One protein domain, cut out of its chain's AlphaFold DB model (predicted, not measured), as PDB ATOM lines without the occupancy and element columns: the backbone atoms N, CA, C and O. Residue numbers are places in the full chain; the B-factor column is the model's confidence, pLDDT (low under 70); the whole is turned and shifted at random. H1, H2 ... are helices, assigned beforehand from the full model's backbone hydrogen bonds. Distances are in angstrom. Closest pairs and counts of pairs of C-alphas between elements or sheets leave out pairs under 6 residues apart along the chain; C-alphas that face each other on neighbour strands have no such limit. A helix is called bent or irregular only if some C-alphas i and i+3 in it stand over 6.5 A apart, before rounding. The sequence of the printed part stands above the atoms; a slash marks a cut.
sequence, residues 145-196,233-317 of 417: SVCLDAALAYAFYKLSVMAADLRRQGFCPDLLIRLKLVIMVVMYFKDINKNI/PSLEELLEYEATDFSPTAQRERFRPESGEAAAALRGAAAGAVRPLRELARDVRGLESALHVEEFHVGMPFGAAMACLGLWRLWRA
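AT A GLANCE: This is residues 145 to 196 and 233 to 317 of the 417 residues of an uncharacterized protein of Oryza meridionalis (UniProt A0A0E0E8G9). A small group of three helices, H1, H2 and H5, packed side by side as a body, sends out one long helical arm: H4a runs away from it, and the short helix H3 lies at the arm's far end, so that residues 234 to 240 and 242 to 274 stick out. H1 packs on both H2 and H5, their centres making a triangle, and H4b, the other arm of the bent helix H4, joins the long arm to the body by packing on residues 297 to 301 of H5. The printed part has 137 residues with five named helices, H1 to H5 in chain order, and no named strand; the class is all helix. It is extended, with a radius of gyration of the C-alphas of 23.9 A and spans of 71 by 43 by 26 A.

IN THESE COORDINATES: Find C-alpha 145 at (27.781, -1.517, 19.454); from there H1 runs 34.8 A through residues 145 to 168. H2, residues 174 to 192, covers 27.1 A. Past the cut, find H3 at residues 235 to 243, 12.1 A long. H4, residues 248 to 285, was assigned as one helix by its hydrogen bonds but is bent, with C-alphas 273 and 276 7.3 A apart. Its arm H4a, residues 248 to 273, begins at C-alpha 248 at (1.973, 0.742, 65.901), is 35.9 A long and has a kink of 38 degrees near residue 255; H4b, residues 276 to 285, is 14.2 A long. H5, residues 295 to 317, runs 32.1 A to C-alpha 317 at (22.442, 6.950, 24.071).

HOW THE PARTS SIT: Look first at H1 and H2, a helical hairpin: they touch at a shallow tilt of 21 degrees, opposite ways, with the closest C-alphas those of Phe 156 and Lys 180, 5.8 A apart. H1 and H5 touch at a shallow tilt of 25 degrees, opposite ways, closest at the C-alphas of Tyr 157 and Gly 303, 4.2 A. H4b and H5, also a helical hairpin, touch at a steep tilt of 40 degrees, closest at the C-alphas of Leu 280 and His 297, 6.7 A. The helix packing is mostly aligned, but only just, with 2 of 3 pairs at a shallow tilt. H4a and H4b stand at a steep tilt of 55 degrees; H4a is apart from H1, H2, H3 and H5. In H1, H2, H3 and H4b every O i to N i+4 pair is within hydrogen-bond range; H4a has 20 of 22 and H5 18 of 19.

THE WHOLE: The C-alphas farthest apart, those of Ile 196 and Leu 235, are 75.9 A apart. Residues 197 to 232 are not printed, and C-alphas 196 and 233 are 70.3 A apart across this cut. Of the links printed whole, none is long. Mean pLDDT of the printed part is 70.6; look for values under 70 at residues 188 to 196, 233 to 259, 286 and 288 to 294.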
ATOM      1  N   SER A 145      26.329  -1.601  19.406       75.75
ATOM      2  CA  SER A 145      27.781  -1.517  19.454       75.75
ATOM      3  C   SER A 145      28.282  -1.057  20.830       75.75
ATOM      4  O   SER A 145      29.260  -1.620  21.315       75.75
ATOM      5  N   VAL A 146      27.582  -0.120  21.482       75.81
ATOM      6  CA  VAL A 146      27.900   0.373  22.834       75.81
ATOM      7  C   VAL A 146      27.533  -0.666  23.896       75.81
ATOM      8  O   VAL A 146      28.283  -0.850  24.851       75.81
ATOM      9  N   CYS A 147      26.428  -1.398  23.715       76.06
ATOM     10  CA  CYS A 147      26.054  -2.511  24.589       76.06
ATOM     11  C   CYS A 147      27.109  -3.610  24.566       76.06
ATOM     12  O   CYS A 147      27.494  -4.110  25.621       76.06
ATOM     13  N   LEU A 148      27.610  -3.951  23.377       80.44
ATOM     14  CA  LEU A 148      28.697  -4.908  23.234       80.44
ATOM     15  C   LEU A 148      29.980  -4.409  23.919       80.44
ATOM     16  O   LEU A 148      30.624  -5.191  24.605       80.44
ATOM     17  N   ASP A 149      30.324  -3.119  23.798       77.69
ATOM     18  CA  ASP A 149      31.487  -2.537  24.498       77.69
ATOM     19  C   ASP A 149      31.341  -2.607  26.019       77.69
ATOM     20  O   ASP A 149      32.255  -3.053  26.708       77.69
ATOM     21  N   ALA A 150      30.177  -2.228  26.546       77.31
ATOM     22  CA  ALA A 150      29.898  -2.299  27.975       77.31
ATOM     23  C   ALA A 150      29.927  -3.748  28.494       77.31
ATOM     24  O   ALA A 150      30.476  -4.010  29.564       77.31
ATOM     25  N   ALA A 151      29.379  -4.699  27.729       81.94
ATOM     26  CA  ALA A 151      29.379  -6.116  28.080       81.94
ATOM     27  C   ALA A 151      30.793  -6.715  28.069       81.94
ATOM     28  O   ALA A 151      31.161  -7.417  29.012       81.94
ATOM     29  N   LEU A 152      31.598  -6.413  27.046       80.25
ATOM     30  CA  LEU A 152      32.987  -6.867  26.947       80.25
ATOM     31  C   LEU A 152      33.862  -6.248  28.042       80.25
ATOM     32  O   LEU A 152      34.615  -6.972  28.689       80.25
ATOM     33  N   ALA A 153      33.707  -4.951  28.325       77.62
ATOM     34  CA  ALA A 153      34.415  -4.281  29.414       77.62
ATOM     35  C   ALA A 153      34.047  -4.866  30.787       77.62
ATOM     36  O   ALA A 153      34.919  -5.131  31.617       77.62
ATOM     37  N   TYR A 154      32.761  -5.140  31.021       82.88
ATOM     38  CA  TYR A 154      32.311  -5.788  32.249       82.88
ATOM     39  C   TYR A 154      32.815  -7.234  32.367       82.88
ATOM     40  O   TYR A 154      33.232  -7.651  33.450       82.88
ATOM     41  N   ALA A 155      32.825  -7.995  31.269       83.56
ATOM     42  CA  ALA A 155      33.402  -9.336  31.234       83.56
ATOM     43  C   ALA A 155      34.906  -9.296  31.545       83.56
ATOM     44  O   ALA A 155      35.367 -10.048  32.399       83.56
ATOM     45  N   PHE A 156      35.650  -8.367  30.942       77.94
ATOM     46  CA  PHE A 156      37.071  -8.150  31.215       77.94
ATOM     47  C   PHE A 156      37.328  -7.823  32.695       77.94
ATOM     48  O   PHE A 156      38.197  -8.428  33.332       77.94
ATOM     49  N   TYR A 157      36.527  -6.926  33.280       85.00
ATOM     50  CA  TYR A 157      36.577  -6.625  34.711       85.00
ATOM     51  C   TYR A 157      36.330  -7.875  35.563       85.00
ATOM     52  O   TYR A 157      37.120  -8.186  36.453       85.00
ATOM     53  N   LYS A 158      35.269  -8.639  35.274       85.75
ATOM     54  CA  LYS A 158      34.932  -9.849  36.035       85.75
ATOM     55  C   LYS A 158      36.001 -10.929  35.938       85.75
ATOM     56  O   LYS A 158      36.338 -11.514  36.963       85.75
ATOM     57  N   LEU A 159      36.578 -11.144  34.760       84.56
ATOM     58  CA  LEU A 159      37.715 -12.049  34.593       84.56
ATOM     59  C   LEU A 159      38.939 -11.572  35.381       84.56
ATOM     60  O   LEU A 159      39.713 -12.397  35.852       84.56
ATOM     61  N   SER A 160      39.109 -10.260  35.557       82.88
ATOM     62  CA  SER A 160      40.207  -9.695  36.348       82.88
ATOM     63  C   SER A 160      40.028  -9.900  37.843       82.88
ATOM     64  O   SER A 160      40.984 -10.276  38.514       82.88
ATOM     65  N   VAL A 161      38.801  -9.763  38.338       85.94
ATOM     66  CA  VAL A 161      38.470 -10.127  39.721       85.94
ATOM     67  C   VAL A 161      38.694 -11.624  39.952       85.94
ATOM     68  O   VAL A 161      39.354 -12.004  40.910       85.94
ATOM     69  N   MET A 162      38.225 -12.478  39.036       84.62
ATOM     70  CA  MET A 162      38.418 -13.929  39.147       84.62
ATOM     71  C   MET A 162      39.891 -14.345  39.072       84.62
ATOM     72  O   MET A 162      40.280 -15.307  39.726       84.62
ATOM     73  N   ALA A 163      40.710 -13.630  38.297       81.19
ATOM     74  CA  ALA A 163      42.149 -13.867  38.229       81.19
ATOM     75  C   ALA A 163      42.828 -13.564  39.567       81.19
ATOM     76  O   ALA A 163      43.625 -14.376  40.028       81.19
ATOM     77  N   ALA A 164      42.458 -12.458  40.217       82.62
ATOM     78  CA  ALA A 164      42.955 -12.141  41.551       82.62
ATOM     79  C   ALA A 164      42.501 -13.166  42.597       82.62
ATOM     80  O   ALA A 164      43.308 -13.613  43.407       82.62
ATOM     81  N   ASP A 165      41.237 -13.595  42.556       85.69
ATOM     82  CA  ASP A 165      40.724 -14.606  43.486       85.69
ATOM     83  C   ASP A 165      41.427 -15.962  43.313       85.69
ATOM     84  O   ASP A 165      41.790 -16.590  44.307       85.69
ATOM     85  N   LEU A 166      41.666 -16.405  42.070       83.38
ATOM     86  CA  LEU A 166      42.430 -17.629  41.793       83.38
ATOM     87  C   LEU A 166      43.883 -17.506  42.244       83.38
ATOM     88  O   LEU A 166      44.414 -18.443  42.842       83.38
ATOM     89  N   ARG A 167      44.508 -16.348  42.013       80.25
ATOM     90  CA  ARG A 167      45.883 -16.112  42.451       80.25
ATOM     91  C   ARG A 167      46.008 -16.158  43.968       80.25
ATOM     92  O   ARG A 167      46.904 -16.816  44.481       80.25
ATOM     93  N   ARG A 168      45.071 -15.545  44.695       81.19
ATOM     94  CA  ARG A 168      45.009 -15.606  46.169       81.19
ATOM     95  C   ARG A 168      44.794 -17.024  46.702       81.19
ATOM     96  O   ARG A 168      45.166 -17.311  47.834       81.19
ATOM     97  N   GLN A 169      44.200 -17.908  45.901       78.25
ATOM     98  CA  GLN A 169      44.063 -19.334  46.210       78.25
ATOM     99  C   GLN A 169      45.317 -20.156  45.844       78.25
ATOM    100  O   GLN A 169      45.348 -21.353  46.119       78.25
ATOM    101  N   GLY A 170      46.346 -19.534  45.259       75.38
ATOM    102  CA  GLY A 170      47.596 -20.181  44.854       75.38
ATOM    103  C   GLY A 170      47.566 -20.810  43.456       75.38
ATOM    104  O   GLY A 170      48.470 -21.569  43.117       75.38
ATOM    105  N   PHE A 171      46.546 -20.521  42.640       74.88
ATOM    106  CA  PHE A 171      46.421 -21.049  41.276       74.88
ATOM    107  C   PHE A 171      46.853 -20.027  40.219       74.88
ATOM    108  O   PHE A 171      46.704 -18.817  40.402       74.88
ATOM    109  N   CYS A 172      47.359 -20.507  39.078       74.19
ATOM    110  CA  CYS A 172      47.777 -19.631  37.983       74.19
ATOM    111  C   CYS A 172      46.569 -19.168  37.136       74.19
ATOM    112  O   CYS A 172      45.763 -20.000  36.704       74.19
ATOM    113  N   PRO A 173      46.415 -17.857  36.865       75.44
ATOM    114  CA  PRO A 173      45.266 -17.307  36.141       75.44
ATOM    115  C   PRO A 173      45.388 -17.361  34.603       75.44
ATOM    116  O   PRO A 173      44.621 -16.693  33.905       75.44
ATOM    117  N   ASP A 174      46.303 -18.156  34.043       72.69
ATOM    118  CA  ASP A 174      46.670 -18.171  32.617       72.69
ATOM    119  C   ASP A 174      45.488 -18.295  31.647       72.69
ATOM    120  O   ASP A 174      45.437 -17.612  30.621       72.69
ATOM    121  N   LEU A 175      44.507 -19.151  31.957       73.06
ATOM    122  CA  LEU A 175      43.304 -19.297  31.130       73.06
ATOM    123  C   LEU A 175      42.495 -17.991  31.078       73.06
ATOM    124  O   LEU A 175      41.992 -17.614  30.017       73.06
ATOM    125  N   LEU A 176      42.379 -17.290  32.211       75.56
ATOM    126  CA  LEU A 176      41.663 -16.018  32.298       75.56
ATOM    127  C   LEU A 176      42.416 -14.920  31.548       75.56
ATOM    128  O   LEU A 176      41.783 -14.149  30.832       75.56
ATOM    129  N   ILE A 177      43.749 -14.889  31.643       73.44
ATOM    130  CA  ILE A 177      44.596 -13.951  30.891       73.44
ATOM    131  C   ILE A 177      44.402 -14.148  29.382       73.44
ATOM    132  O   ILE A 177      44.184 -13.182  28.652       73.44
ATOM    133  N   ARG A 178      44.384 -15.396  28.900       72.38
ATOM    134  CA  ARG A 178      44.122 -15.692  27.479       72.38
ATOM    135  C   ARG A 178      42.727 -15.254  27.042       72.38
ATOM    136  O   ARG A 178      42.575 -14.691  25.961       72.38
ATOM    137  N   LEU A 179      41.707 -15.471  27.871       77.81
ATOM    138  CA  LEU A 179      40.343 -15.044  27.554       77.81
ATOM    139  C   LEU A 179      40.222 -13.512  27.506       77.81
ATOM    140  O   LEU A 179      39.578 -12.969  26.610       77.81
ATOM    141  N   LYS A 180      40.887 -12.807  28.427       80.56
ATOM    142  CA  LYS A 180      40.993 -11.342  28.410       80.56
ATOM    143  C   LYS A 180      41.709 -10.829  27.165       80.56
ATOM    144  O   LYS A 180      41.243  -9.860  26.572       80.56
ATOM    145  N   LEU A 181      42.791 -11.489  26.745       72.56
ATOM    146  CA  LEU A 181      43.508 -11.159  25.512       72.56
ATOM    147  C   LEU A 181      42.571 -11.250  24.302       72.56
ATOM    148  O   LEU A 181      42.522 -10.323  23.502       72.56
ATOM    149  N   VAL A 182      41.768 -12.315  24.205       74.94
ATOM    150  CA  VAL A 182      40.757 -12.457  23.143       74.94
ATOM    151  C   VAL A 182      39.748 -11.305  23.180       74.94
ATOM    152  O   VAL A 182      39.463 -10.718  22.141       74.94
ATOM    153  N   ILE A 183      39.243 -10.933  24.361       76.56
ATOM    154  CA  ILE A 183      38.320  -9.795  24.511       76.56
ATOM    155  C   ILE A 183      38.974  -8.489  24.046       76.56
ATOM    156  O   ILE A 183      38.361  -7.737  23.291       76.56
ATOM    157  N   MET A 184      40.219  -8.234  24.454       74.06
ATOM    158  CA  MET A 184      40.961  -7.032  24.074       74.06
ATOM    159  C   MET A 184      41.189  -6.968  22.561       74.06
ATOM    160  O   MET A 184      40.978  -5.922  21.955       74.06
ATOM    161  N   VAL A 185      41.545  -8.094  21.937       70.56
ATOM    162  CA  VAL A 185      41.699  -8.209  20.482       70.56
ATOM    163  C   VAL A 185      40.379  -7.904  19.767       70.56
ATOM    164  O   VAL A 185      40.362  -7.112  18.826       70.56
ATOM    165  N   VAL A 186      39.260  -8.464  20.238       73.06
ATOM    166  CA  VAL A 186      37.925  -8.188  19.678       73.06
ATOM    167  C   VAL A 186      37.563  -6.706  19.800       73.06
ATOM    168  O   VAL A 186      37.078  -6.122  18.833       73.06
ATOM    169  N   MET A 187      37.812  -6.081  20.957       71.12
ATOM    170  CA  MET A 187      37.573  -4.646  21.153       71.12
ATOM    171  C   MET A 187      38.447  -3.796  20.219       71.12
ATOM    172  O   MET A 187      37.930  -2.909  19.546       71.12
ATOM    173  N   TYR A 188      39.736  -4.121  20.100       67.75
ATOM    174  CA  TYR A 188      40.694  -3.397  19.262       67.75
ATOM    175  C   TYR A 188      40.334  -3.433  17.769       67.75
ATOM    176  O   TYR A 188      40.264  -2.390  17.119       67.75
ATOM    177  N   PHE A 189      40.022  -4.614  17.226       64.25
ATOM    178  CA  PHE A 189      39.573  -4.739  15.833       64.25
ATOM    179  C   PHE A 189      38.252  -4.006  15.579       64.25
ATOM    180  O   PHE A 189      38.022  -3.492  14.483       64.25
ATOM    181  N   LYS A 190      37.384  -3.923  16.592       65.88
ATOM    182  CA  LYS A 190      36.132  -3.177  16.488       65.88
ATOM    183  C   LYS A 190      36.351  -1.664  16.450       65.88
ATOM    184  O   LYS A 190      35.634  -0.985  15.717       65.88
ATOM    185  N   ASP A 191      37.311  -1.148  17.210       61.38
ATOM    186  CA  ASP A 191      37.601   0.288  17.281       61.38
ATOM    187  C   ASP A 191      38.322   0.803  16.026       61.38
ATOM    188  O   ASP A 191      37.994   1.886  15.542       61.38
ATOM    189  N   ILE A 192      39.197  -0.003  15.410       56.09
ATOM    190  CA  ILE A 192      39.800   0.325  14.101       56.09
ATOM    191  C   ILE A 192      38.720   0.531  13.029       56.09
ATOM    192  O   ILE A 192      38.809   1.457  12.224       56.09
ATOM    193  N   ASN A 193      37.655  -0.271  13.062       51.19
ATOM    194  CA  ASN A 193      36.565  -0.187  12.091       51.19
ATOM    195  C   ASN A 193      35.621   1.017  12.296       51.19
ATOM    196  O   ASN A 193      34.745   1.235  11.462       51.19
ATOM    197  N   LYS A 194      35.752   1.791  13.386       50.94
ATOM    198  CA  LYS A 194      34.809   2.866  13.764       50.94
ATOM    199  C   LYS A 194      35.368   4.297  13.673       50.94
ATOM    200  O   LYS A 194      34.624   5.237  13.939       50.94
ATOM    201  N   ASN A 195      36.634   4.499  13.299       42.06
ATOM    202  CA  ASN A 195      37.329   5.799  13.373       42.06
ATOM    203  C   ASN A 195      37.019   6.802  12.229       42.06
ATOM    204  O   ASN A 195      37.928   7.425  11.684       42.06
ATOM    205  N   ILE A 196      35.744   7.036  11.896       40.00
ATOM    206  CA  ILE A 196      35.334   8.220  11.116       40.00
ATOM    207  C   ILE A 196      34.264   8.988  11.907       40.00
ATOM    208  O   ILE A 196      33.150   8.505  12.089       40.00
ATOM    209  N   PRO A 233      -6.425 -20.909  59.549       47.69
ATOM    210  CA  PRO A 233      -5.308 -21.017  60.488       47.69
ATOM    211  C   PRO A 233      -5.567 -22.056  61.582       47.69
ATOM    212  O   PRO A 233      -6.691 -22.188  62.074       47.69
ATOM    213  N   SER A 234      -4.522 -22.794  61.965       50.88
ATOM    214  CA  SER A 234      -4.612 -23.752  63.070       50.88
ATOM    215  C   SER A 234      -4.930 -23.029  64.384       50.88
ATOM    216  O   SER A 234      -4.686 -21.828  64.524       50.88
ATOM    217  N   LEU A 235      -5.464 -23.751  65.375       45.94
ATOM    218  CA  LEU A 235      -5.785 -23.172  66.686       45.94
ATOM    219  C   LEU A 235      -4.554 -22.505  67.337       45.94
ATOM    220  O   LEU A 235      -4.681 -21.458  67.961       45.94
ATOM    221  N   GLU A 236      -3.356 -23.056  67.120       52.59
ATOM    222  CA  GLU A 236      -2.084 -22.466  67.558       52.59
ATOM    223  C   GLU A 236      -1.761 -21.147  66.840       52.59
ATOM    224  O   GLU A 236      -1.338 -20.192  67.487       52.59
ATOM    225  N   GLU A 237      -2.002 -21.045  65.528       50.00
ATOM    226  CA  GLU A 237      -1.787 -19.802  64.771       50.00
ATOM    227  C   GLU A 237      -2.807 -18.707  65.141       50.00
ATOM    228  O   GLU A 237      -2.473 -17.520  65.093       50.00
ATOM    229  N   LEU A 238      -4.035 -19.089  65.519       49.31
ATOM    230  CA  LEU A 238      -5.072 -18.181  66.032       49.31
ATOM    231  C   LEU A 238      -4.742 -17.672  67.441       49.31
ATOM    232  O   LEU A 238      -4.893 -16.483  67.707       49.31
ATOM    233  N   LEU A 239      -4.238 -18.541  68.317       47.69
ATOM    234  CA  LEU A 239      -3.757 -18.142  69.642       47.69
ATOM    235  C   LEU A 239      -2.517 -17.242  69.541       47.69
ATOM    236  O   LEU A 239      -2.401 -16.272  70.283       47.69
ATOM    237  N   GLU A 240      -1.616 -17.503  68.589       54.78
ATOM    238  CA  GLU A 240      -0.482 -16.618  68.292       54.78
ATOM    239  C   GLU A 240      -0.952 -15.258  67.748       54.78
ATOM    240  O   GLU A 240      -0.377 -14.231  68.101       54.78
ATOM    241  N   TYR A 241      -2.006 -15.230  66.922       53.59
ATOM    242  CA  TYR A 241      -2.624 -13.995  66.427       53.59
ATOM    243  C   TYR A 241      -3.193 -13.158  67.572       53.59
ATOM    244  O   TYR A 241      -2.892 -11.974  67.678       53.59
ATOM    245  N   GLU A 242      -3.986 -13.781  68.444       50.28
ATOM    246  CA  GLU A 242      -4.642 -13.118  69.574       50.28
ATOM    247  C   GLU A 242      -3.632 -12.656  70.638       50.28
ATOM    248  O   GLU A 242      -3.810 -11.604  71.248       50.28
ATOM    249  N   ALA A 243      -2.525 -13.387  70.802       54.53
ATOM    250  CA  ALA A 243      -1.414 -13.013  71.677       54.53
ATOM    251  C   ALA A 243      -0.455 -11.970  71.067       54.53
ATOM    252  O   ALA A 243       0.409 -11.442  71.773       54.53
ATOM    253  N   THR A 244      -0.551 -11.681  69.764       55.44
ATOM    254  CA  THR A 244       0.343 -10.731  69.092       55.44
ATOM    255  C   THR A 244      -0.197  -9.311  69.211       55.44
ATOM    256  O   THR A 244      -1.259  -8.985  68.688       55.44
ATOM    257  N   ASP A 245       0.577  -8.428  69.843       54.88
ATOM    258  CA  ASP A 245       0.259  -7.003  69.849       54.88
ATOM    259  C   ASP A 245       0.520  -6.382  68.463       54.88
ATOM    260  O   ASP A 245       1.659  -6.307  67.989       54.88
ATOM    261  N   PHE A 246      -0.555  -5.928  67.815       54.25
ATOM    262  CA  PHE A 246      -0.526  -5.232  66.528       54.25
ATOM    263  C   PHE A 246      -0.441  -3.706  66.669       54.25
ATOM    264  O   PHE A 246      -0.566  -3.004  65.662       54.25
ATOM    265  N   SER A 247      -0.223  -3.171  67.876       51.62
ATOM    266  CA  SER A 247      -0.062  -1.733  68.092       51.62
ATOM    267  C   SER A 247       1.062  -1.146  67.213       51.62
ATOM    268  O   SER A 247       2.086  -1.798  66.978       51.62
ATOM    269  N   PRO A 248       0.938   0.109  66.727       51.12
ATOM    270  CA  PRO A 248       1.973   0.742  65.901       51.12
ATOM    271  C   PRO A 248       3.357   0.777  66.569       51.12
ATOM    272  O   PRO A 248       4.383   0.816  65.889       51.12
ATOM    273  N   THR A 249       3.392   0.777  67.902       49.53
ATOM    274  CA  THR A 249       4.598   0.727  68.733       49.53
ATOM    275  C   THR A 249       5.212  -0.672  68.771       49.53
ATOM    276  O   THR A 249       6.394  -0.799  68.456       49.53
ATOM    277  N   ALA A 250       4.427  -1.727  69.022       57.44
ATOM    278  CA  ALA A 250       4.914  -3.110  69.005       57.44
ATOM    279  C   ALA A 250       5.377  -3.550  67.605       57.44
ATOM    280  O   ALA A 250       6.398  -4.227  67.455       57.44
ATOM    281  N   GLN A 251       4.697  -3.084  66.552       56.56
ATOM    282  CA  GLN A 251       5.134  -3.302  65.170       56.56
ATOM    283  C   GLN A 251       6.477  -2.621  64.868       56.56
ATOM    284  O   GLN A 251       7.338  -3.212  64.213       56.56
ATOM    285  N   ARG A 252       6.696  -1.388  65.353       57.25
ATOM    286  CA  ARG A 252       7.986  -0.691  65.202       57.25
ATOM    287  C   ARG A 252       9.113  -1.412  65.936       57.25
ATOM    288  O   ARG A 252      10.228  -1.454  65.417       57.25
ATOM    289  N   GLU A 253       8.833  -1.978  67.106       58.03
ATOM    290  CA  GLU A 253       9.818  -2.721  67.891       58.03
ATOM    291  C   GLU A 253      10.194  -4.066  67.259       58.03
ATOM    292  O   GLU A 253      11.384  -4.367  67.209       58.03
ATOM    293  N   ARG A 254       9.244  -4.816  66.675       57.16
ATOM    294  CA  ARG A 254       9.548  -6.026  65.876       57.16
ATOM    295  C   ARG A 254      10.285  -5.713  64.573       57.16
ATOM    296  O   ARG A 254      11.221  -6.418  64.206       57.16
ATOM    297  N   PHE A 255       9.914  -4.628  63.892       57.84
ATOM    298  CA  PHE A 255      10.534  -4.246  62.621       57.84
ATOM    299  C   PHE A 255      11.997  -3.811  62.786       57.84
ATOM    300  O   PHE A 255      12.805  -3.984  61.877       57.84
ATOM    301  N   ARG A 256      12.377  -3.233  63.930       59.22
ATOM    302  CA  ARG A 256      13.717  -2.668  64.155       59.22
ATOM    303  C   ARG A 256      14.868  -3.694  64.065       59.22
ATOM    304  O   ARG A 256      15.826  -3.394  63.352       59.22
ATOM    305  N   PRO A 257      14.820  -4.876  64.712       59.09
ATOM    306  CA  PRO A 257      15.850  -5.903  64.545       59.09
ATOM    307  C   PRO A 257      15.800  -6.571  63.162       59.09
ATOM    308  O   PRO A 257      16.841  -6.738  62.531       59.09
ATOM    309  N   GLU A 258      14.611  -6.883  62.640       58.59
ATOM    310  CA  GLU A 258      14.460  -7.592  61.359       58.59
ATOM    311  C   GLU A 258      14.868  -6.734  60.144       58.59
ATOM    312  O   GLU A 258      15.548  -7.197  59.224       58.59
ATOM    313  N   SER A 259      14.550  -5.436  60.174       63.72
ATOM    314  CA  SER A 259      15.048  -4.465  59.192       63.72
ATOM    315  C   SER A 259      16.558  -4.249  59.295       63.72
ATOM    316  O   SER A 259      17.188  -3.896  58.295       63.72
ATOM    317  N   GLY A 260      17.153  -4.506  60.464       71.94
ATOM    318  CA  GLY A 260      18.596  -4.484  60.678       71.94
ATOM    319  C   GLY A 260      19.325  -5.489  59.789       71.94
ATOM    320  O   GLY A 260      20.275  -5.106  59.104       71.94
ATOM    321  N   GLU A 261      18.835  -6.729  59.721       79.00
ATOM    322  CA  GLU A 261      19.423  -7.796  58.898       79.00
ATOM    323  C   GLU A 261      19.213  -7.566  57.400       79.00
ATOM    324  O   GLU A 261      20.147  -7.691  56.605       79.00
ATOM    325  N   ALA A 262      18.023  -7.126  56.986       73.69
ATOM    326  CA  ALA A 262      17.788  -6.760  55.592       73.69
ATOM    327  C   ALA A 262      18.658  -5.565  55.152       73.69
ATOM    328  O   ALA A 262      19.217  -5.560  54.050       73.69
ATOM    329  N   ALA A 263      18.842  -4.571  56.026       76.81
ATOM    330  CA  ALA A 263      19.738  -3.445  55.785       76.81
ATOM    331  C   ALA A 263      21.216  -3.863  55.805       76.81
ATOM    332  O   ALA A 263      22.025  -3.279  55.082       76.81
ATOM    333  N   ALA A 264      21.593  -4.849  56.624       81.12
ATOM    334  CA  ALA A 264      22.932  -5.425  56.637       81.12
ATOM    335  C   ALA A 264      23.205  -6.210  55.350       81.12
ATOM    336  O   ALA A 264      24.258  -6.027  54.746       81.12
ATOM    337  N   ALA A 265      22.237  -6.989  54.861       80.44
ATOM    338  CA  ALA A 265      22.322  -7.676  53.578       80.44
ATOM    339  C   ALA A 265      22.465  -6.680  52.415       80.44
ATOM    340  O   ALA A 265      23.308  -6.879  51.543       80.44
ATOM    341  N   LEU A 266      21.708  -5.577  52.423       79.50
ATOM    342  CA  LEU A 266      21.816  -4.516  51.413       79.50
ATOM    343  C   LEU A 266      23.177  -3.814  51.458       79.50
ATOM    344  O   LEU A 266      23.828  -3.658  50.425       79.50
ATOM    345  N   ARG A 267      23.646  -3.452  52.657       79.81
ATOM    346  CA  ARG A 267      24.989  -2.891  52.856       79.81
ATOM    347  C   ARG A 267      26.080  -3.875  52.446       79.81
ATOM    348  O   ARG A 267      27.056  -3.461  51.835       79.81
ATOM    349  N   GLY A 268      25.901  -5.164  52.722       82.00
ATOM    350  CA  GLY A 268      26.801  -6.238  52.315       82.00
ATOM    351  C   GLY A 268      26.851  -6.414  50.799       82.00
ATOM    352  O   GLY A 268      27.938  -6.529  50.240       82.00
ATOM    353  N   ALA A 269      25.708  -6.351  50.115       79.19
ATOM    354  CA  ALA A 269      25.641  -6.389  48.656       79.19
ATOM    355  C   ALA A 269      26.336  -5.169  48.027       79.19
ATOM    356  O   ALA A 269      27.139  -5.324  47.104       79.19
ATOM    357  N   ALA A 270      26.093  -3.968  48.566       73.81
ATOM    358  CA  ALA A 270      26.758  -2.740  48.130       73.81
ATOM    359  C   ALA A 270      28.276  -2.792  48.383       73.81
ATOM    360  O   ALA A 270      29.069  -2.528  47.481       73.81
ATOM    361  N   ALA A 271      28.690  -3.212  49.581       78.19
ATOM    362  CA  ALA A 271      30.092  -3.400  49.936       78.19
ATOM    363  C   ALA A 271      30.761  -4.466  49.057       78.19
ATOM    364  O   ALA A 271      31.905  -4.292  48.652       78.19
ATOM    365  N   GLY A 272      30.048  -5.537  48.705       77.25
ATOM    366  CA  GLY A 272      30.523  -6.582  47.800       77.25
ATOM    367  C   GLY A 272      30.803  -6.080  46.382       77.25
ATOM    368  O   GLY A 272      31.698  -6.603  45.725       77.25
ATOM    369  N   ALA A 273      30.100  -5.043  45.918       73.62
ATOM    370  CA  ALA A 273      30.351  -4.438  44.608       73.62
ATOM    371  C   ALA A 273      31.708  -3.709  44.550       73.62
ATOM    372  O   ALA A 273      32.387  -3.755  43.525       73.62
ATOM    373  N   VAL A 274      32.115  -3.081  45.660       75.75
ATOM    374  CA  VAL A 274      33.373  -2.318  45.788       75.75
ATOM    375  C   VAL A 274      34.510  -3.111  46.439       75.75
ATOM    376  O   VAL A 274      35.667  -2.694  46.389       75.75
ATOM    377  N   ARG A 275      34.203  -4.270  47.031       83.69
ATOM    378  CA  ARG A 275      35.160  -5.141  47.721       83.69
ATOM    379  C   ARG A 275      36.371  -5.509  46.853       83.69
ATOM    380  O   ARG A 275      37.473  -5.301  47.354       83.69
ATOM    381  N   PRO A 276      36.224  -5.945  45.584       82.56
ATOM    382  CA  PRO A 276      37.378  -6.313  44.764       82.56
ATOM    383  C   PRO A 276      38.366  -5.159  44.576       82.56
ATOM    384  O   PRO A 276      39.568  -5.345  44.713       82.56
ATOM    385  N   LEU A 277      37.859  -3.941  44.353       78.81
ATOM    386  CA  LEU A 277      38.691  -2.743  44.201       78.81
ATOM    387  C   LEU A 277      39.360  -2.332  45.518       78.81
ATOM    388  O   LEU A 277      40.498  -1.871  45.522       78.81
ATOM    389  N   ARG A 278      38.677  -2.517  46.652       82.19
ATOM    390  CA  ARG A 278      39.255  -2.256  47.976       82.19
ATOM    391  C   ARG A 278      40.369  -3.241  48.313       82.19
ATOM    392  O   ARG A 278      41.369  -2.838  48.898       82.19
ATOM    393  N   GLU A 279      40.171  -4.519  48.014       84.50
ATOM    394  CA  GLU A 279      41.187  -5.544  48.246       84.50
ATOM    395  C   GLU A 279      42.369  -5.343  47.297       84.50
ATOM    396  O   GLU A 279      43.496  -5.321  47.764       84.50
ATOM    397  N   LEU A 280      42.119  -5.022  46.024       81.56
ATOM    398  CA  LEU A 280      43.164  -4.589  45.096       81.56
ATOM    399  C   LEU A 280      43.979  -3.409  45.649       81.56
ATOM    400  O   LEU A 280      45.203  -3.420  45.599       81.56
ATOM    401  N   ALA A 281      43.322  -2.384  46.198       79.00
ATOM    402  CA  ALA A 281      44.023  -1.240  46.778       79.00
ATOM    403  C   ALA A 281      44.874  -1.618  48.003       79.00
ATOM    404  O   ALA A 281      45.818  -0.900  48.326       79.00
ATOM    405  N   ARG A 282      44.545  -2.709  48.706       81.88
ATOM    406  CA  ARG A 282      45.391  -3.260  49.773       81.88
ATOM    407  C   ARG A 282      46.569  -4.028  49.191       81.88
ATOM    408  O   ARG A 282      47.682  -3.775  49.632       81.88
ATOM    409  N   ASP A 283      46.325  -4.875  48.196       79.38
ATOM    410  CA  ASP A 283      47.362  -5.665  47.526       79.38
ATOM    411  C   ASP A 283      48.430  -4.739  46.927       79.38
ATOM    412  O   ASP A 283      49.607  -4.874  47.237       79.38
ATOM    413  N   VAL A 284      48.017  -3.692  46.201       77.75
ATOM    414  CA  VAL A 284      48.929  -2.695  45.609       77.75
ATOM    415  C   VAL A 284      49.719  -1.916  46.666       77.75
ATOM    416  O   VAL A 284      50.878  -1.584  46.440       77.75
ATOM    417  N   ARG A 285      49.128  -1.625  47.833       74.81
ATOM    418  CA  ARG A 285      49.843  -0.964  48.943       74.81
ATOM    419  C   ARG A 285      50.847  -1.879  49.638       74.81
ATOM    420  O   ARG A 285      51.726  -1.367  50.319       74.81
ATOM    421  N   GLY A 286      50.672  -3.193  49.519       69.62
ATOM    422  CA  GLY A 286      51.584  -4.202  50.050       69.62
ATOM    423  C   GLY A 286      52.684  -4.616  49.072       69.62
ATOM    424  O   GLY A 286      53.496  -5.458  49.435       69.62
ATOM    425  N   LEU A 287      52.719  -4.064  47.851       72.44
ATOM    426  CA  LEU A 287      53.773  -4.359  46.880       72.44
ATOM    427  C   LEU A 287      55.090  -3.709  47.311       72.44
ATOM    428  O   LEU A 287      55.178  -2.488  47.432       72.44
ATOM    429  N   GLU A 288      56.129  -4.525  47.471       60.97
ATOM    430  CA  GLU A 288      57.486  -4.052  47.775       60.97
ATOM    431  C   GLU A 288      58.178  -3.450  46.539       60.97
ATOM    432  O   GLU A 288      59.079  -2.621  46.663       60.97
ATOM    433  N   SER A 289      57.733  -3.821  45.330       59.81
ATOM    434  CA  SER A 289      58.334  -3.380  44.069       59.81
ATOM    435  C   SER A 289      57.370  -3.448  42.882       59.81
ATOM    436  O   SER A 289      56.458  -4.274  42.838       59.81
ATOM    437  N   ALA A 290      57.612  -2.605  41.870       56.12
ATOM    438  CA  ALA A 290      56.824  -2.538  40.636       56.12
ATOM    439  C   ALA A 290      56.903  -3.818  39.778       56.12
ATOM    440  O   ALA A 290      56.057  -4.028  38.914       56.12
ATOM    441  N   LEU A 291      57.891  -4.686  40.018       54.22
ATOM    442  CA  LEU A 291      58.043  -5.962  39.308       54.22
ATOM    443  C   LEU A 291      57.114  -7.065  39.832       54.22
ATOM    444  O   LEU A 291      56.838  -8.017  39.111       54.22
ATOM    445  N   HIS A 292      56.555  -6.894  41.032       62.19
ATOM    446  CA  HIS A 292      55.537  -7.790  41.593       62.19
ATOM    447  C   HIS A 292      54.121  -7.439  41.090       62.19
ATOM    448  O   HIS A 292      53.113  -7.979  41.556       62.19
ATOM    449  N   VAL A 293      54.013  -6.504  40.137       67.81
ATOM    450  CA  VAL A 293      52.740  -6.122  39.530       67.81
ATOM    451  C   VAL A 293      52.266  -7.235  38.601       67.81
ATOM    452  O   VAL A 293      52.684  -7.358  37.454       67.81
ATOM    453  N   GLU A 294      51.326  -8.027  39.097       69.00
ATOM    454  CA  GLU A 294      50.575  -8.975  38.276       69.00
ATOM    455  C   GLU A 294      49.552  -8.297  37.342       69.00
ATOM    456  O   GLU A 294      49.051  -7.202  37.611       69.00
ATOM    457  N   GLU A 295      49.182  -8.979  36.251       73.69
ATOM    458  CA  GLU A 295      48.271  -8.462  35.213       73.69
ATOM    459  C   GLU A 295      46.936  -7.960  35.781       73.69
ATOM    460  O   GLU A 295      46.424  -6.925  35.349       73.69
ATOM    461  N   PHE A 296      46.376  -8.636  36.786       74.62
ATOM    462  CA  PHE A 296      45.091  -8.241  37.361       74.62
ATOM    463  C   PHE A 296      45.155  -6.931  38.153       74.62
ATOM    464  O   PHE A 296      44.113  -6.284  38.293       74.62
ATOM    465  N   HIS A 297      46.335  -6.517  38.640       72.75
ATOM    466  CA  HIS A 297      46.492  -5.241  39.340       72.75
ATOM    467  C   HIS A 297      46.183  -4.058  38.416       72.75
ATOM    468  O   HIS A 297      45.615  -3.060  38.855       72.75
ATOM    469  N   VAL A 298      46.495  -4.199  37.123       74.12
ATOM    470  CA  VAL A 298      46.200  -3.212  36.075       74.12
ATOM    471  C   VAL A 298      44.863  -3.515  35.392       74.12
ATOM    472  O   VAL A 298      44.075  -2.607  35.117       74.12
ATOM    473  N   GLY A 299      44.558  -4.795  35.167       70.38
ATOM    474  CA  GLY A 299      43.352  -5.231  34.468       70.38
ATOM    475  C   GLY A 299      42.049  -4.906  35.209       70.38
ATOM    476  O   GLY A 299      41.071  -4.496  34.583       70.38
ATOM    477  N   MET A 300      42.016  -5.022  36.541       78.62
ATOM    478  CA  MET A 300      40.830  -4.676  37.338       78.62
ATOM    479  C   MET A 300      40.433  -3.189  37.261       78.62
ATOM    480  O   MET A 300      39.274  -2.926  36.925       78.62
ATOM    481  N   PRO A 301      41.315  -2.208  37.543       75.06
ATOM    482  CA  PRO A 301      40.947  -0.795  37.491       75.06
ATOM    483  C   PRO A 301      40.661  -0.344  36.057       75.06
ATOM    484  O   PRO A 301      39.705   0.398  35.839       75.06
ATOM    485  N   PHE A 302      41.412  -0.854  35.073       73.88
ATOM    486  CA  PHE A 302      41.147  -0.595  33.660       73.88
ATOM    487  C   PHE A 302      39.769  -1.118  33.230       73.88
ATOM    488  O   PHE A 302      38.958  -0.370  32.684       73.88
ATOM    489  N   GLY A 303      39.460  -2.381  33.536       74.12
ATOM    490  CA  GLY A 303      38.162  -2.982  33.231       74.12
ATOM    491  C   GLY A 303      37.004  -2.258  33.920       74.12
ATOM    492  O   GLY A 303      35.968  -2.025  33.297       74.12
ATOM    493  N   ALA A 304      37.182  -1.853  35.181       77.31
ATOM    494  CA  ALA A 304      36.188  -1.073  35.915       77.31
ATOM    495  C   ALA A 304      35.945   0.297  35.259       77.31
ATOM    496  O   ALA A 304      34.793   0.661  35.017       77.31
ATOM    497  N   ALA A 305      37.009   1.024  34.904       73.94
ATOM    498  CA  ALA A 305      36.907   2.311  34.220       73.94
ATOM    499  C   ALA A 305      36.209   2.181  32.857       73.94
ATOM    500  O   ALA A 305      35.301   2.955  32.552       73.94
ATOM    501  N   MET A 306      36.564   1.164  32.069       74.25
ATOM    502  CA  MET A 306      35.933   0.888  30.775       74.25
ATOM    503  C   MET A 306      34.458   0.499  30.916       74.25
ATOM    504  O   MET A 306      33.632   0.944  30.120       74.25
ATOM    505  N   ALA A 307      34.096  -0.275  31.942       76.06
ATOM    506  CA  ALA A 307      32.702  -0.612  32.221       76.06
ATOM    507  C   ALA A 307      31.893   0.635  32.619       76.06
ATOM    508  O   ALA A 307      30.780   0.827  32.125       76.06
ATOM    509  N   CYS A 308      32.462   1.521  33.444       77.44
ATOM    510  CA  CYS A 308      31.858   2.809  33.786       77.44
ATOM    511  C   CYS A 308      31.691   3.709  32.554       77.44
ATOM    512  O   CYS A 308      30.620   4.283  32.361       77.44
ATOM    513  N   LEU A 309      32.707   3.796  31.690       74.69
ATOM    514  CA  LEU A 309      32.643   4.555  30.442       74.69
ATOM    515  C   LEU A 309      31.572   3.989  29.497       74.69
ATOM    516  O   LEU A 309      30.795   4.745  28.919       74.69
ATOM    517  N   GLY A 310      31.503   2.663  29.361       73.38
ATOM    518  CA  GLY A 310      30.482   1.976  28.574       73.38
ATOM    519  C   GLY A 310      29.074   2.259  29.094       73.38
ATOM    520  O   GLY A 310      28.200   2.635  28.316       73.38
ATOM    521  N   LEU A 311      28.867   2.172  30.411       77.25
ATOM    522  CA  LEU A 311      27.591   2.501  31.046       77.25
ATOM    523  C   LEU A 311      27.218   3.974  30.857       77.25
ATOM    524  O   LEU A 311      26.068   4.285  30.564       77.25
ATOM    525  N   TRP A 312      28.186   4.883  30.963       76.94
ATOM    526  CA  TRP A 312      27.967   6.301  30.698       76.94
ATOM    527  C   TRP A 312      27.590   6.560  29.233       76.94
ATOM    528  O   TRP A 312      26.672   7.330  28.955       76.94
ATOM    529  N   ARG A 313      28.232   5.875  28.279       75.06
ATOM    530  CA  ARG A 313      27.861   5.951  26.856       75.06
ATOM    531  C   ARG A 313      26.458   5.395  26.607       75.06
ATOM    532  O   ARG A 313      25.704   6.007  25.856       75.06
ATOM    533  N   LEU A 314      26.083   4.290  27.257       76.56
ATOM    534  CA  LEU A 314      24.719   3.751  27.203       76.56
ATOM    535  C   LEU A 314      23.703   4.740  27.767       76.56
ATOM    536  O   LEU A 314      22.678   4.989  27.136       76.56
ATOM    537  N   TRP A 315      24.021   5.353  28.908       79.88
ATOM    538  CA  TRP A 315      23.196   6.384  29.524       79.88
ATOM    539  C   TRP A 315      22.974   7.568  28.584       79.88
ATOM    540  O   TRP A 315      21.848   8.031  28.444       79.88
ATOM    541  N   ARG A 316      24.021   8.035  27.893       78.12
ATOM    542  CA  ARG A 316      23.880   9.103  26.892       78.12
ATOM    543  C   ARG A 316      23.046   8.689  25.687       78.12
ATOM    544  O   ARG A 316      22.326   9.523  25.155       78.12
ATOM    545  N   ALA A 317      23.159   7.438  25.244       73.19
ATOM    546  CA  ALA A 317      22.442   6.950  24.071       73.19
ATOM    547  C   ALA A 317      20.949   6.712  24.351       73.19
ATOM    548  O   ALA A 317      20.104   7.046  23.527       73.19
TER     549      ALA A 317